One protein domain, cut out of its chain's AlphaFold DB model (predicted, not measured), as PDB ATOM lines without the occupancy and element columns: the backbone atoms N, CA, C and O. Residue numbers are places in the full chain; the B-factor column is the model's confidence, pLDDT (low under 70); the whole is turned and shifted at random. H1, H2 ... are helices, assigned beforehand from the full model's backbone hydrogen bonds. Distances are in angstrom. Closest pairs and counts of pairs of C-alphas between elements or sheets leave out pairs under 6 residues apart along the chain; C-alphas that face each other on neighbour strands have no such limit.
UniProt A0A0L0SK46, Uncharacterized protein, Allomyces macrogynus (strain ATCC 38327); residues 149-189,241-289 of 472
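AT A GLANCE: This is residues 149 to 189 and 241 to 289 of the 472 residues of an uncharacterized protein of Allomyces macrogynus (strain ATCC 38327) (UniProt A0A0L0SK46). Two short helices, H1 and H3, lie side by side with H2 crossing them, and the long helix H4 leaves this small body as an arm whose residues 276 to 289 stick out. The printed part has 90 residues with four named helices, H1 to H4 in chain order, and no named strand: all helix. It is loose, with a radius of gyration of the C-alphas of 15.4 A, and spans 53 by 29 by 20 A.

HOW THE PARTS SIT: H1, residues 157 to 166, touches H2, residues 170 to 184, at a steep tilt of 61 degrees, through H2 residues 173 to 177 alone; the closest C-alphas, of Leu 163 and Arg 173, are 6.1 A apart. H3, residues 248 to 258, touches H1 at a shallow tilt of 27 degrees, the same way, the closest C-alphas being those of Val 159 and Ser 248, 5.2 A. H3 touches H2 about perpendicular, at 75 degrees, the closest C-alphas being those of Thr 180 and Ala 254, 5.4 A. H4, residues 262 to 289, is close but not clearly touching H2, with the closest C-alphas, of Leu 172 and Val 268, 7.7 A apart; H1 and H4 are apart. Every O i to N i+4 pair is within hydrogen-bond range in H1, H2 and H4, and 6 of 7 are in H3.

IN THESE COORDINATES: H1 begins at C-alpha 157 (71.342, 107.616, 69.358). H2 is 21.2 A long; H4 is 40.4 A long and ends at C-alpha 289 (60.403, 105.950, 36.890).

THE WHOLE: Residues 190 to 240 are not printed, and C-alphas 189 and 241 are 12.3 A apart across this cut. The links H1 to H2 and H3 to H4 are tight. The pLDDT is under 70 in 22 residues, among them 186 to 189 and 275 to 289.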
ATOM      1  N   LEU A 149      76.617  87.706  71.785       64.44
ATOM      2  CA  LEU A 149      77.647  88.738  71.594       64.44
ATOM      3  C   LEU A 149      77.096  90.080  71.086       64.44
ATOM      4  O   LEU A 149      77.815  91.074  71.141       64.44
ATOM      5  N   LEU A 150      75.851  90.128  70.598       71.19
ATOM      6  CA  LEU A 150      75.205  91.360  70.120       71.19
ATOM      7  C   LEU A 150      74.386  92.064  71.214       71.19
ATOM      8  O   LEU A 150      74.085  93.253  71.093       71.19
ATOM      9  N   HIS A 151      74.067  91.343  72.291       71.44
ATOM     10  CA  HIS A 151      73.417  91.879  73.482       71.44
ATOM     11  C   HIS A 151      74.438  92.327  74.549       71.44
ATOM     12  O   HIS A 151      75.420  91.613  74.792       71.44
ATOM     13  N   PRO A 152      74.174  93.436  75.272       72.94
ATOM     14  CA  PRO A 152      73.029  94.347  75.109       72.94
ATOM     15  C   PRO A 152      73.109  95.249  73.862       72.94
ATOM     16  O   PRO A 152      74.191  95.554  73.365       72.94
ATOM     17  N   PHE A 153      71.958  95.715  73.370       78.12
ATOM     18  CA  PHE A 153      71.878  96.616  72.213       78.12
ATOM     19  C   PHE A 153      72.262  98.074  72.551       78.12
ATOM     20  O   PHE A 153      72.063  98.525  73.681       78.12
ATOM     21  N   PRO A 154      72.768  98.863  71.579       78.62
ATOM     22  CA  PRO A 154      73.144 100.256  71.807       78.62
ATOM     23  C   PRO A 154      71.899 101.139  71.933       78.62
ATOM     24  O   PRO A 154      71.190 101.347  70.953       78.62
ATOM     25  N   LEU A 155      71.642 101.719  73.106       76.00
ATOM     26  CA  LEU A 155      70.467 102.584  73.332       76.00
ATOM     27  C   LEU A 155      70.715 104.053  72.929       76.00
ATOM     28  O   LEU A 155      69.797 104.796  72.576       76.00
ATOM     29  N   LYS A 156      71.978 104.498  72.947       77.94
ATOM     30  CA  LYS A 156      72.355 105.891  72.661       77.94
ATOM     31  C   LYS A 156      72.315 106.196  71.161       77.94
ATOM     32  O   LYS A 156      73.175 105.746  70.408       77.94
ATOM     33  N   GLN A 157      71.453 107.130  70.749       78.12
ATOM     34  CA  GLN A 157      71.342 107.616  69.358       78.12
ATOM     35  C   GLN A 157      72.688 107.982  68.695       78.12
ATOM     36  O   GLN A 157      72.878 107.748  67.501       78.12
ATOM     37  N   ARG A 158      73.635 108.564  69.451       79.75
ATOM     38  CA  ARG A 158      74.978 108.894  68.932       79.75
ATOM     39  C   ARG A 158      75.789 107.640  68.592       79.75
ATOM     40  O   ARG A 158      76.418 107.630  67.541       79.75
ATOM     41  N   VAL A 159      75.724 106.602  69.427       82.62
ATOM     42  CA  VAL A 159      76.375 105.297  69.212       82.62
ATOM     43  C   VAL A 159      75.772 104.622  67.978       82.62
ATOM     44  O   VAL A 159      76.512 104.318  67.045       82.62
ATOM     45  N   CYS A 160      74.440 104.522  67.893       83.69
ATOM     46  CA  CYS A 160      73.744 103.947  66.733       83.69
ATOM     47  C   CYS A 160      74.110 104.653  65.418       83.69
ATOM     48  O   CYS A 160      74.408 104.011  64.409       83.69
ATOM     49  N   LYS A 161      74.155 105.994  65.438       83.62
ATOM     50  CA  LYS A 161      74.584 106.793  64.286       83.62
ATOM     51  C   LYS A 161      76.056 106.559  63.930       83.62
ATOM     52  O   LYS A 161      76.369 106.487  62.746       83.62
ATOM     53  N   THR A 162      76.950 106.446  64.919       84.50
ATOM     54  CA  THR A 162      78.375 106.153  64.678       84.50
ATOM     55  C   THR A 162      78.541 104.784  64.015       84.50
ATOM     56  O   THR A 162      79.156 104.718  62.952       84.50
ATOM     57  N   LEU A 163      77.900 103.738  64.549       85.88
ATOM     58  CA  LEU A 163      77.901 102.384  63.976       85.88
ATOM     59  C   LEU A 163      77.458 102.387  62.505       85.88
ATOM     60  O   LEU A 163      78.179 101.883  61.647       85.88
ATOM     61  N   ARG A 164      76.323 103.029  62.187       86.38
ATOM     62  CA  ARG A 164      75.822 103.135  60.803       86.38
ATOM     63  C   ARG A 164      76.677 104.009  59.882       86.38
ATOM     64  O   ARG A 164      76.620 103.817  58.674       86.38
ATOM     65  N   SER A 165      77.445 104.958  60.419       85.56
ATOM     66  CA  SER A 165      78.347 105.799  59.616       85.56
ATOM     67  C   SER A 165      79.693 105.145  59.299       85.56
ATOM     68  O   SER A 165      80.292 105.491  58.287       85.56
ATOM     69  N   LEU A 166      80.164 104.227  60.150       83.94
ATOM     70  CA  LEU A 166      81.440 103.528  59.969       83.94
ATOM     71  C   LEU A 166      81.259 102.221  59.187       83.94
ATOM     72  O   LEU A 166      82.009 101.959  58.252       83.94
ATOM     73  N   ALA A 167      80.233 101.434  59.521       82.50
ATOM     74  CA  ALA A 167      79.966 100.139  58.903       82.50
ATOM     75  C   ALA A 167      78.759 100.206  57.932       82.50
ATOM     76  O   ALA A 167      77.598 100.216  58.369       82.50
ATOM     77  N   PRO A 168      78.993 100.231  56.600       78.31
ATOM     78  CA  PRO A 168      77.930 100.406  55.607       78.31
ATOM     79  C   PRO A 168      77.045  99.163  55.418       78.31
ATOM     80  O   PRO A 168      75.877  99.311  55.055       78.31
ATOM     81  N   SER A 169      77.533  97.952  55.718       80.06
ATOM     82  CA  SER A 169      76.757  96.704  55.608       80.06
ATOM     83  C   SER A 169      76.264  96.176  56.972       80.06
ATOM     84  O   SER A 169      76.945  96.378  57.982       80.06
ATOM     85  N   PRO A 170      75.106  95.481  57.030       80.31
ATOM     86  CA  PRO A 170      74.602  94.852  58.256       80.31
ATOM     87  C   PRO A 170      75.603  93.933  58.991       80.31
ATOM     88  O   PRO A 170      75.774  94.122  60.197       80.31
ATOM     89  N   PRO A 171      76.330  92.994  58.337       76.50
ATOM     90  CA  PRO A 171      77.274  92.123  59.049       76.50
ATOM     91  C   PRO A 171      78.465  92.896  59.634       76.50
ATOM     92  O   PRO A 171      78.900  92.601  60.746       76.50
ATOM     93  N   LEU A 172      78.951  93.947  58.957       78.00
ATOM     94  CA  LEU A 172      79.992  94.816  59.518       78.00
ATOM     95  C   LEU A 172      79.485  95.593  60.743       78.00
ATOM     96  O   LEU A 172      80.247  95.784  61.689       78.00
ATOM     97  N   ARG A 173      78.205  96.002  60.770       84.88
ATOM     98  CA  ARG A 173      77.594  96.646  61.948       84.88
ATOM     99  C   ARG A 173      77.501  95.682  63.129       84.88
ATOM    100  O   ARG A 173      77.871  96.074  64.235       84.88
ATOM    101  N   ARG A 174      77.067  94.435  62.890       82.44
ATOM    102  CA  ARG A 174      77.033  93.360  63.900       82.44
ATOM    103  C   ARG A 174      78.431  93.108  64.481       82.44
ATOM    104  O   ARG A 174      78.615  93.205  65.693       82.44
ATOM    105  N   ARG A 175      79.435  92.895  63.621       78.25
ATOM    106  CA  ARG A 175      80.832  92.637  64.024       78.25
ATOM    107  C   ARG A 175      81.451  93.807  64.800       78.25
ATOM    108  O   ARG A 175      82.027  93.582  65.857       78.25
ATOM    109  N   LEU A 176      81.273  95.048  64.335       82.62
ATOM    110  CA  LEU A 176      81.747  96.247  65.039       82.62
ATOM    111  C   LEU A 176      81.111  96.394  66.428       82.62
ATOM    112  O   LEU A 176      81.807  96.721  67.392       82.62
ATOM    113  N   TRP A 177      79.808  96.135  66.559       86.12
ATOM    114  CA  TRP A 177      79.142  96.217  67.857       86.12
ATOM    115  C   TRP A 177      79.645  95.150  68.837       86.12
ATOM    116  O   TRP A 177      80.044  95.499  69.947       86.12
ATOM    117  N   ALA A 178      79.741  93.888  68.405       82.00
ATOM    118  CA  ALA A 178      80.289  92.806  69.223       82.00
ATOM    119  C   ALA A 178      81.733  93.089  69.686       82.00
ATOM    120  O   ALA A 178      82.056  92.894  70.858       82.00
ATOM    121  N   THR A 179      82.593  93.617  68.806       78.94
ATOM    122  CA  THR A 179      83.955  94.029  69.187       78.94
ATOM    123  C   THR A 179      83.943  95.191  70.179       78.94
ATOM    124  O   THR A 179      84.694  95.162  71.148       78.94
ATOM    125  N   THR A 180      83.056  96.178  70.004       82.62
ATOM    126  CA  THR A 180      82.911  97.292  70.960       82.62
ATOM    127  C   THR A 180      82.513  96.779  72.352       82.62
ATOM    128  O   THR A 180      83.093  97.202  73.350       82.62
ATOM    129  N   LEU A 181      81.569  95.833  72.430       82.06
ATOM    130  CA  LEU A 181      81.163  95.195  73.688       82.06
ATOM    131  C   LEU A 181      82.293  94.370  74.325       82.06
ATOM    132  O   LEU A 181      82.446  94.386  75.546       82.06
ATOM    133  N   HIS A 182      83.081  93.660  73.516       77.19
ATOM    134  CA  HIS A 182      84.179  92.820  73.993       77.19
ATOM    135  C   HIS A 182      85.379  93.620  74.517       77.19
ATOM    136  O   HIS A 182      85.955  93.233  75.525       77.19
ATOM    137  N   VAL A 183      85.741  94.726  73.859       75.31
ATOM    138  CA  VAL A 183      86.885  95.566  74.259       75.31
ATOM    139  C   VAL A 183      86.553  96.441  75.471       75.31
ATOM    140  O   VAL A 183      87.432  96.712  76.286       75.31
ATOM    141  N   HIS A 184      85.304  96.903  75.590       72.94
ATOM    142  CA  HIS A 184      84.968  97.989  76.514       72.94
ATOM    143  C   HIS A 184      83.901  97.682  77.565       72.94
ATOM    144  O   HIS A 184      83.761  98.519  78.442       72.94
ATOM    145  N   VAL A 185      83.118  96.595  77.484       70.19
ATOM    146  CA  VAL A 185      81.996  96.343  78.426       70.19
ATOM    147  C   VAL A 185      82.116  95.023  79.167       70.19
ATOM    148  O   VAL A 185      81.855  94.941  80.366       70.19
ATOM    149  N   ARG A 186      82.487  93.954  78.463       60.00
ATOM    150  CA  ARG A 186      82.969  92.756  79.142       60.00
ATOM    151  C   ARG A 186      84.430  93.023  79.506       60.00
ATOM    152  O   ARG A 186      85.193  93.378  78.611       60.00
ATOM    153  N   PRO A 187      84.854  92.813  80.765       48.66
ATOM    154  CA  PRO A 187      86.269  92.604  81.045       48.66
ATOM    155  C   PRO A 187      86.801  91.479  80.138       48.66
ATOM    156  O   PRO A 187      86.002  90.630  79.717       48.66
ATOM    157  N   PRO A 188      88.117  91.402  79.870       43.69
ATOM    158  CA  PRO A 188      88.726  90.313  79.104       43.69
ATOM    159  C   PRO A 188      88.687  88.978  79.880       43.69
ATOM    160  O   PRO A 188      89.693  88.427  80.305       43.69
ATOM    161  N   LEU A 189      87.484  88.425  80.044       46.34
ATOM    162  CA  LEU A 189      87.172  87.135  80.670       46.34
ATOM    163  C   LEU A 189      87.213  85.974  79.658       46.34
ATOM    164  O   LEU A 189      86.742  84.874  79.947       46.34
ATOM    165  N   LEU A 241      82.213  98.864  82.917       64.25
ATOM    166  CA  LEU A 241      81.470  97.708  83.410       64.25
ATOM    167  C   LEU A 241      80.112  97.564  82.703       64.25
ATOM    168  O   LEU A 241      79.336  96.666  83.031       64.25
ATOM    169  N   HIS A 242      79.781  98.476  81.774       71.62
ATOM    170  CA  HIS A 242      78.398  98.680  81.364       71.62
ATOM    171  C   HIS A 242      78.186  99.304  79.966       71.62
ATOM    172  O   HIS A 242      78.856 100.254  79.561       71.62
ATOM    173  N   VAL A 243      77.173  98.814  79.230       72.88
ATOM    174  CA  VAL A 243      76.820  99.297  77.871       72.88
ATOM    175  C   VAL A 243      76.362 100.752  77.863       72.88
ATOM    176  O   VAL A 243      76.703 101.497  76.944       72.88
ATOM    177  N   ASP A 244      75.627 101.178  78.892       72.69
ATOM    178  CA  ASP A 244      75.123 102.554  78.980       72.69
ATOM    179  C   ASP A 244      76.230 103.596  79.187       72.69
ATOM    180  O   ASP A 244      75.945 104.789  79.104       72.69
ATOM    181  N   ASP A 245      77.490 103.188  79.355       73.62
ATOM    182  CA  ASP A 245      78.642 104.091  79.435       73.62
ATOM    183  C   ASP A 245      79.369 104.223  78.087       73.62
ATOM    184  O   ASP A 245      80.067 105.209  77.848       73.62
ATOM    185  N   LEU A 246      79.100 103.331  77.121       77.88
ATOM    186  CA  LEU A 246      79.684 103.405  75.782       77.88
ATOM    187  C   LEU A 246      79.396 104.739  75.085       77.88
ATOM    188  O   LEU A 246      78.300 105.306  75.162       77.88
ATOM    189  N   THR A 247      80.393 105.244  74.365       82.75
ATOM    190  CA  THR A 247      80.331 106.518  73.646       82.75
ATOM    191  C   THR A 247      80.740 106.334  72.186       82.75
ATOM    192  O   THR A 247      81.246 105.288  71.782       82.75
ATOM    193  N   SER A 248      80.569 107.380  71.376       82.50
ATOM    194  CA  SER A 248      81.105 107.411  70.010       82.50
ATOM    195  C   SER A 248      82.643 107.387  69.937       82.50
ATOM    196  O   SER A 248      83.145 107.260  68.825       82.50
ATOM    197  N   LYS A 249      83.379 107.541  71.055       81.19
ATOM    198  CA  LYS A 249      84.840 107.331  71.128       81.19
ATOM    199  C   LYS A 249      85.122 105.827  71.027       81.19
ATOM    200  O   LYS A 249      85.600 105.378  70.000       81.19
ATOM    201  N   HIS A 250      84.593 105.043  71.967       83.50
ATOM    202  CA  HIS A 250      84.795 103.587  72.067       83.50
ATOM    203  C   HIS A 250      84.412 102.823  70.784       83.50
ATOM    204  O   HIS A 250      85.111 101.910  70.358       83.50
ATOM    205  N   VAL A 251      83.342 103.240  70.092       83.75
ATOM    206  CA  VAL A 251      82.976 102.661  68.779       83.75
ATOM    207  C   VAL A 251      84.027 102.947  67.694       83.75
ATOM    208  O   VAL A 251      84.251 102.110  66.825       83.75
ATOM    209  N   LYS A 252      84.656 104.130  67.702       84.75
ATOM    210  CA  LYS A 252      85.740 104.461  66.767       84.75
ATOM    211  C   LYS A 252      87.015 103.711  67.119       84.75
ATOM    212  O   LYS A 252      87.623 103.156  66.217       84.75
ATOM    213  N   ASP A 253      87.362 103.635  68.398       82.19
ATOM    214  CA  ASP A 253      88.560 102.936  68.869       82.19
ATOM    215  C   ASP A 253      88.493 101.441  68.477       82.19
ATOM    216  O   ASP A 253      89.427 100.893  67.885       82.19
ATOM    217  N   ALA A 254      87.332 100.803  68.681       80.88
ATOM    218  CA  ALA A 254      87.058  99.437  68.228       80.88
ATOM    219  C   ALA A 254      87.061  99.291  66.690       80.88
ATOM    220  O   ALA A 254      87.508  98.270  66.162       80.88
ATOM    221  N   TRP A 255      86.596 100.302  65.951       83.56
ATOM    222  CA  TRP A 255      86.650 100.318  64.484       83.56
ATOM    223  C   TRP A 255      88.083 100.439  63.953       83.56
ATOM    224  O   TRP A 255      88.460  99.712  63.036       83.56
ATOM    225  N   GLU A 256      88.904 101.300  64.550       82.06
ATOM    226  CA  GLU A 256      90.323 101.439  64.221       82.06
ATOM    227  C   GLU A 256      91.095 100.153  64.529       82.06
ATOM    228  O   GLU A 256      91.944  99.754  63.734       82.06
ATOM    229  N   ALA A 257      90.762  99.455  65.622       78.19
ATOM    230  CA  ALA A 257      91.298  98.128  65.914       78.19
ATOM    231  C   ALA A 257      90.893  97.090  64.850       78.19
ATOM    232  O   ALA A 257      91.757  96.383  64.329       78.19
ATOM    233  N   LEU A 258      89.614  97.033  64.456       76.75
ATOM    234  CA  LEU A 258      89.132  96.124  63.406       76.75
ATOM    235  C   LEU A 258      89.802  96.382  62.050       76.75
ATOM    236  O   LEU A 258      90.198  95.434  61.372       76.75
ATOM    237  N   LEU A 259      90.007  97.649  61.678       79.00
ATOM    238  CA  LEU A 259      90.712  98.029  60.451       79.00
ATOM    239  C   LEU A 259      92.210  97.675  60.454       79.00
ATOM    240  O   LEU A 259      92.853  97.781  59.409       79.00
ATOM    241  N   ARG A 260      92.797  97.206  61.564       78.94
ATOM    242  CA  ARG A 260      94.160  96.639  61.543       78.94
ATOM    243  C   ARG A 260      94.206  95.292  60.812       78.94
ATOM    244  O   ARG A 260      95.246  94.976  60.244       78.94
ATOM    245  N   HIS A 261      93.094  94.556  60.742       73.62
ATOM    246  CA  HIS A 261      92.998  93.283  60.022       73.62
ATOM    247  C   HIS A 261      92.705  93.483  58.526       73.62
ATOM    248  O   HIS A 261      91.689  94.068  58.151       73.62
ATOM    249  N   GLU A 262      93.565  92.933  57.664       68.00
ATOM    250  CA  GLU A 262      93.473  93.098  56.204       68.00
ATOM    251  C   GLU A 262      92.160  92.559  55.617       68.00
ATOM    252  O   GLU A 262      91.505  93.237  54.827       68.00
ATOM    253  N   SER A 263      91.705  91.389  56.079       72.62
ATOM    254  CA  SER A 263      90.432  90.790  55.650       72.62
ATOM    255  C   SER A 263      89.224  91.689  55.928       72.62
ATOM    256  O   SER A 263      88.269  91.707  55.153       72.62
ATOM    257  N   ILE A 264      89.270  92.487  56.999       72.69
ATOM    258  CA  ILE A 264      88.200  93.428  57.338       72.69
ATOM    259  C   ILE A 264      88.275  94.669  56.444       72.69
ATOM    260  O   ILE A 264      87.235  95.125  55.976       72.69
ATOM    261  N   ARG A 265      89.474  95.182  56.123       75.56
ATOM    262  CA  ARG A 265      89.622  96.269  55.132       75.56
ATOM    263  C   ARG A 265      89.058  95.869  53.775       75.56
ATOM    264  O   ARG A 265      88.341  96.662  53.167       75.56
ATOM    265  N   GLN A 266      89.346  94.648  53.327       71.94
ATOM    266  CA  GLN A 266      88.847  94.133  52.059       71.94
ATOM    267  C   GLN A 266      87.310  94.043  52.056       71.94
ATOM    268  O   GLN A 266      86.675  94.612  51.169       71.94
ATOM    269  N   LEU A 267      86.701  93.468  53.101       72.62
ATOM    270  CA  LEU A 267      85.239  93.436  53.265       72.62
ATOM    271  C   LEU A 267      84.605  94.840  53.311       72.62
ATOM    272  O   LEU A 267      83.523  95.054  52.766       72.62
ATOM    273  N   VAL A 268      85.266  95.816  53.944       77.00
ATOM    274  CA  VAL A 268      84.821  97.221  53.966       77.00
ATOM    275  C   VAL A 268      84.895  97.844  52.573       77.00
ATOM    276  O   VAL A 268      83.958  98.534  52.164       77.00
ATOM    277  N   HIS A 269      85.970  97.584  51.826       76.44
ATOM    278  CA  HIS A 269      86.127  98.057  50.456       76.44
ATOM    279  C   HIS A 269      85.038  97.476  49.543       76.44
ATOM    280  O   HIS A 269      84.291  98.239  48.930       76.44
ATOM    281  N   GLU A 270      84.858  96.155  49.542       73.50
ATOM    282  CA  GLU A 270      83.828  95.451  48.767       73.50
ATOM    283  C   GLU A 270      82.414  95.948  49.112       73.50
ATOM    284  O   GLU A 270      81.640  96.298  48.218       73.50
ATOM    285  N   ALA A 271      82.094  96.100  50.404       73.06
ATOM    286  CA  ALA A 271      80.816  96.654  50.850       73.06
ATOM    287  C   ALA A 271      80.605  98.116  50.407       73.06
ATOM    288  O   ALA A 271      79.484  98.498  50.062       73.06
ATOM    289  N   SER A 272      81.660  98.939  50.382       73.94
ATOM    290  CA  SER A 272      81.585 100.334  49.921       73.94
ATOM    291  C   SER A 272      81.353 100.438  48.406       73.94
ATOM    292  O   SER A 272      80.546 101.259  47.956       73.94
ATOM    293  N   VAL A 273      81.980  99.554  47.623       76.69
ATOM    294  CA  VAL A 273      81.786  99.453  46.170       76.69
ATOM    295  C   VAL A 273      80.367  98.967  45.869       76.69
ATOM    296  O   VAL A 273      79.663  99.593  45.078       76.69
ATOM    297  N   ALA A 274      79.891  97.928  46.562       73.25
ATOM    298  CA  ALA A 274      78.525  97.426  46.418       73.25
ATOM    299  C   ALA A 274      77.466  98.492  46.758       73.25
ATOM    300  O   ALA A 274      76.520  98.685  45.991       73.25
ATOM    301  N   ALA A 275      77.646  99.237  47.855       67.88
ATOM    302  CA  ALA A 275      76.745 100.324  48.242       67.88
ATOM    303  C   ALA A 275      76.719 101.461  47.203       67.88
ATOM    304  O   ALA A 275      75.646 101.961  46.863       67.88
ATOM    305  N   THR A 276      77.879 101.828  46.650       69.00
ATOM    306  CA  THR A 276      77.990 102.848  45.591       69.00
ATOM    307  C   THR A 276      77.260 102.401  44.319       69.00
ATOM    308  O   THR A 276      76.474 103.163  43.750       69.00
ATOM    309  N   THR A 277      77.432 101.138  43.917       69.19
ATOM    310  CA  THR A 277      76.744 100.537  42.764       69.19
ATOM    311  C   THR A 277      75.226 100.488  42.962       69.19
ATOM    312  O   THR A 277      74.475 100.860  42.059       69.19
ATOM    313  N   GLN A 278      74.750 100.101  44.150       62.66
ATOM    314  CA  GLN A 278      73.317 100.078  44.472       62.66
ATOM    315  C   GLN A 278      72.697 101.480  44.503       62.66
ATOM    316  O   GLN A 278      71.589 101.661  44.000       62.66
ATOM    317  N   GLN A 279      73.397 102.488  45.032       60.97
ATOM    318  CA  GLN A 279      72.929 103.880  44.997       60.97
ATOM    319  C   GLN A 279      72.866 104.428  43.565       60.97
ATOM    320  O   GLN A 279      71.890 105.093  43.215       60.97
ATOM    321  N   GLY A 280      73.843 104.092  42.713       59.09
ATOM    322  CA  GLY A 280      73.799 104.393  41.282       59.09
ATOM    323  C   GLY A 280      72.591 103.755  40.588       59.09
ATOM    324  O   GLY A 280      71.831 104.446  39.909       59.09
ATOM    325  N   ALA A 281      72.357 102.459  40.817       57.22
ATOM    326  CA  ALA A 281      71.227 101.724  40.249       57.22
ATOM    327  C   ALA A 281      69.865 102.252  40.736       57.22
ATOM    328  O   ALA A 281      68.954 102.442  39.931       57.22
ATOM    329  N   ALA A 282      69.726 102.556  42.031       55.09
ATOM    330  CA  ALA A 282      68.513 103.144  42.599       55.09
ATOM    331  C   ALA A 282      68.257 104.566  42.067       55.09
ATOM    332  O   ALA A 282      67.115 104.907  41.745       55.09
ATOM    333  N   GLY A 283      69.306 105.380  41.907       53.94
ATOM    334  CA  GLY A 283      69.220 106.695  41.270       53.94
ATOM    335  C   GLY A 283      68.730 106.597  39.823       53.94
ATOM    336  O   GLY A 283      67.791 107.296  39.443       53.94
ATOM    337  N   LEU A 284      69.294 105.664  39.047       52.88
ATOM    338  CA  LEU A 284      68.892 105.402  37.663       52.88
ATOM    339  C   LEU A 284      67.442 104.893  37.566       52.88
ATOM    340  O   LEU A 284      66.676 105.362  36.729       52.88
ATOM    341  N   ALA A 285      67.038 103.978  38.452       54.88
ATOM    342  CA  ALA A 285      65.674 103.456  38.512       54.88
ATOM    343  C   ALA A 285      64.655 104.548  38.878       54.88
ATOM    344  O   ALA A 285      63.585 104.622  38.275       54.88
ATOM    345  N   THR A 286      65.000 105.440  39.813       60.25
ATOM    346  CA  THR A 286      64.141 106.568  40.207       60.25
ATOM    347  C   THR A 286      64.023 107.597  39.077       60.25
ATOM    348  O   THR A 286      62.925 108.078  38.799       60.25
ATOM    349  N   ALA A 287      65.123 107.884  38.371       54.47
ATOM    350  CA  ALA A 287      65.120 108.745  37.187       54.47
ATOM    351  C   ALA A 287      64.281 108.149  36.041       54.47
ATOM    352  O   ALA A 287      63.456 108.851  35.457       54.47
ATOM    353  N   ASN A 288      64.411 106.846  35.774       58.16
ATOM    354  CA  ASN A 288      63.614 106.146  34.763       58.16
ATOM    355  C   ASN A 288      62.125 106.080  35.138       58.16
ATOM    356  O   ASN A 288      61.273 106.260  34.269       58.16
ATOM    357  N   ALA A 289      61.785 105.892  36.416       59.28
ATOM    358  CA  ALA A 289      60.403 105.950  36.890       59.28
ATOM    359  C   ALA A 289      59.798 107.359  36.731       59.28
ATOM    360  O   ALA A 289      58.659 107.490  36.279       59.28
TER     361      ALA A 289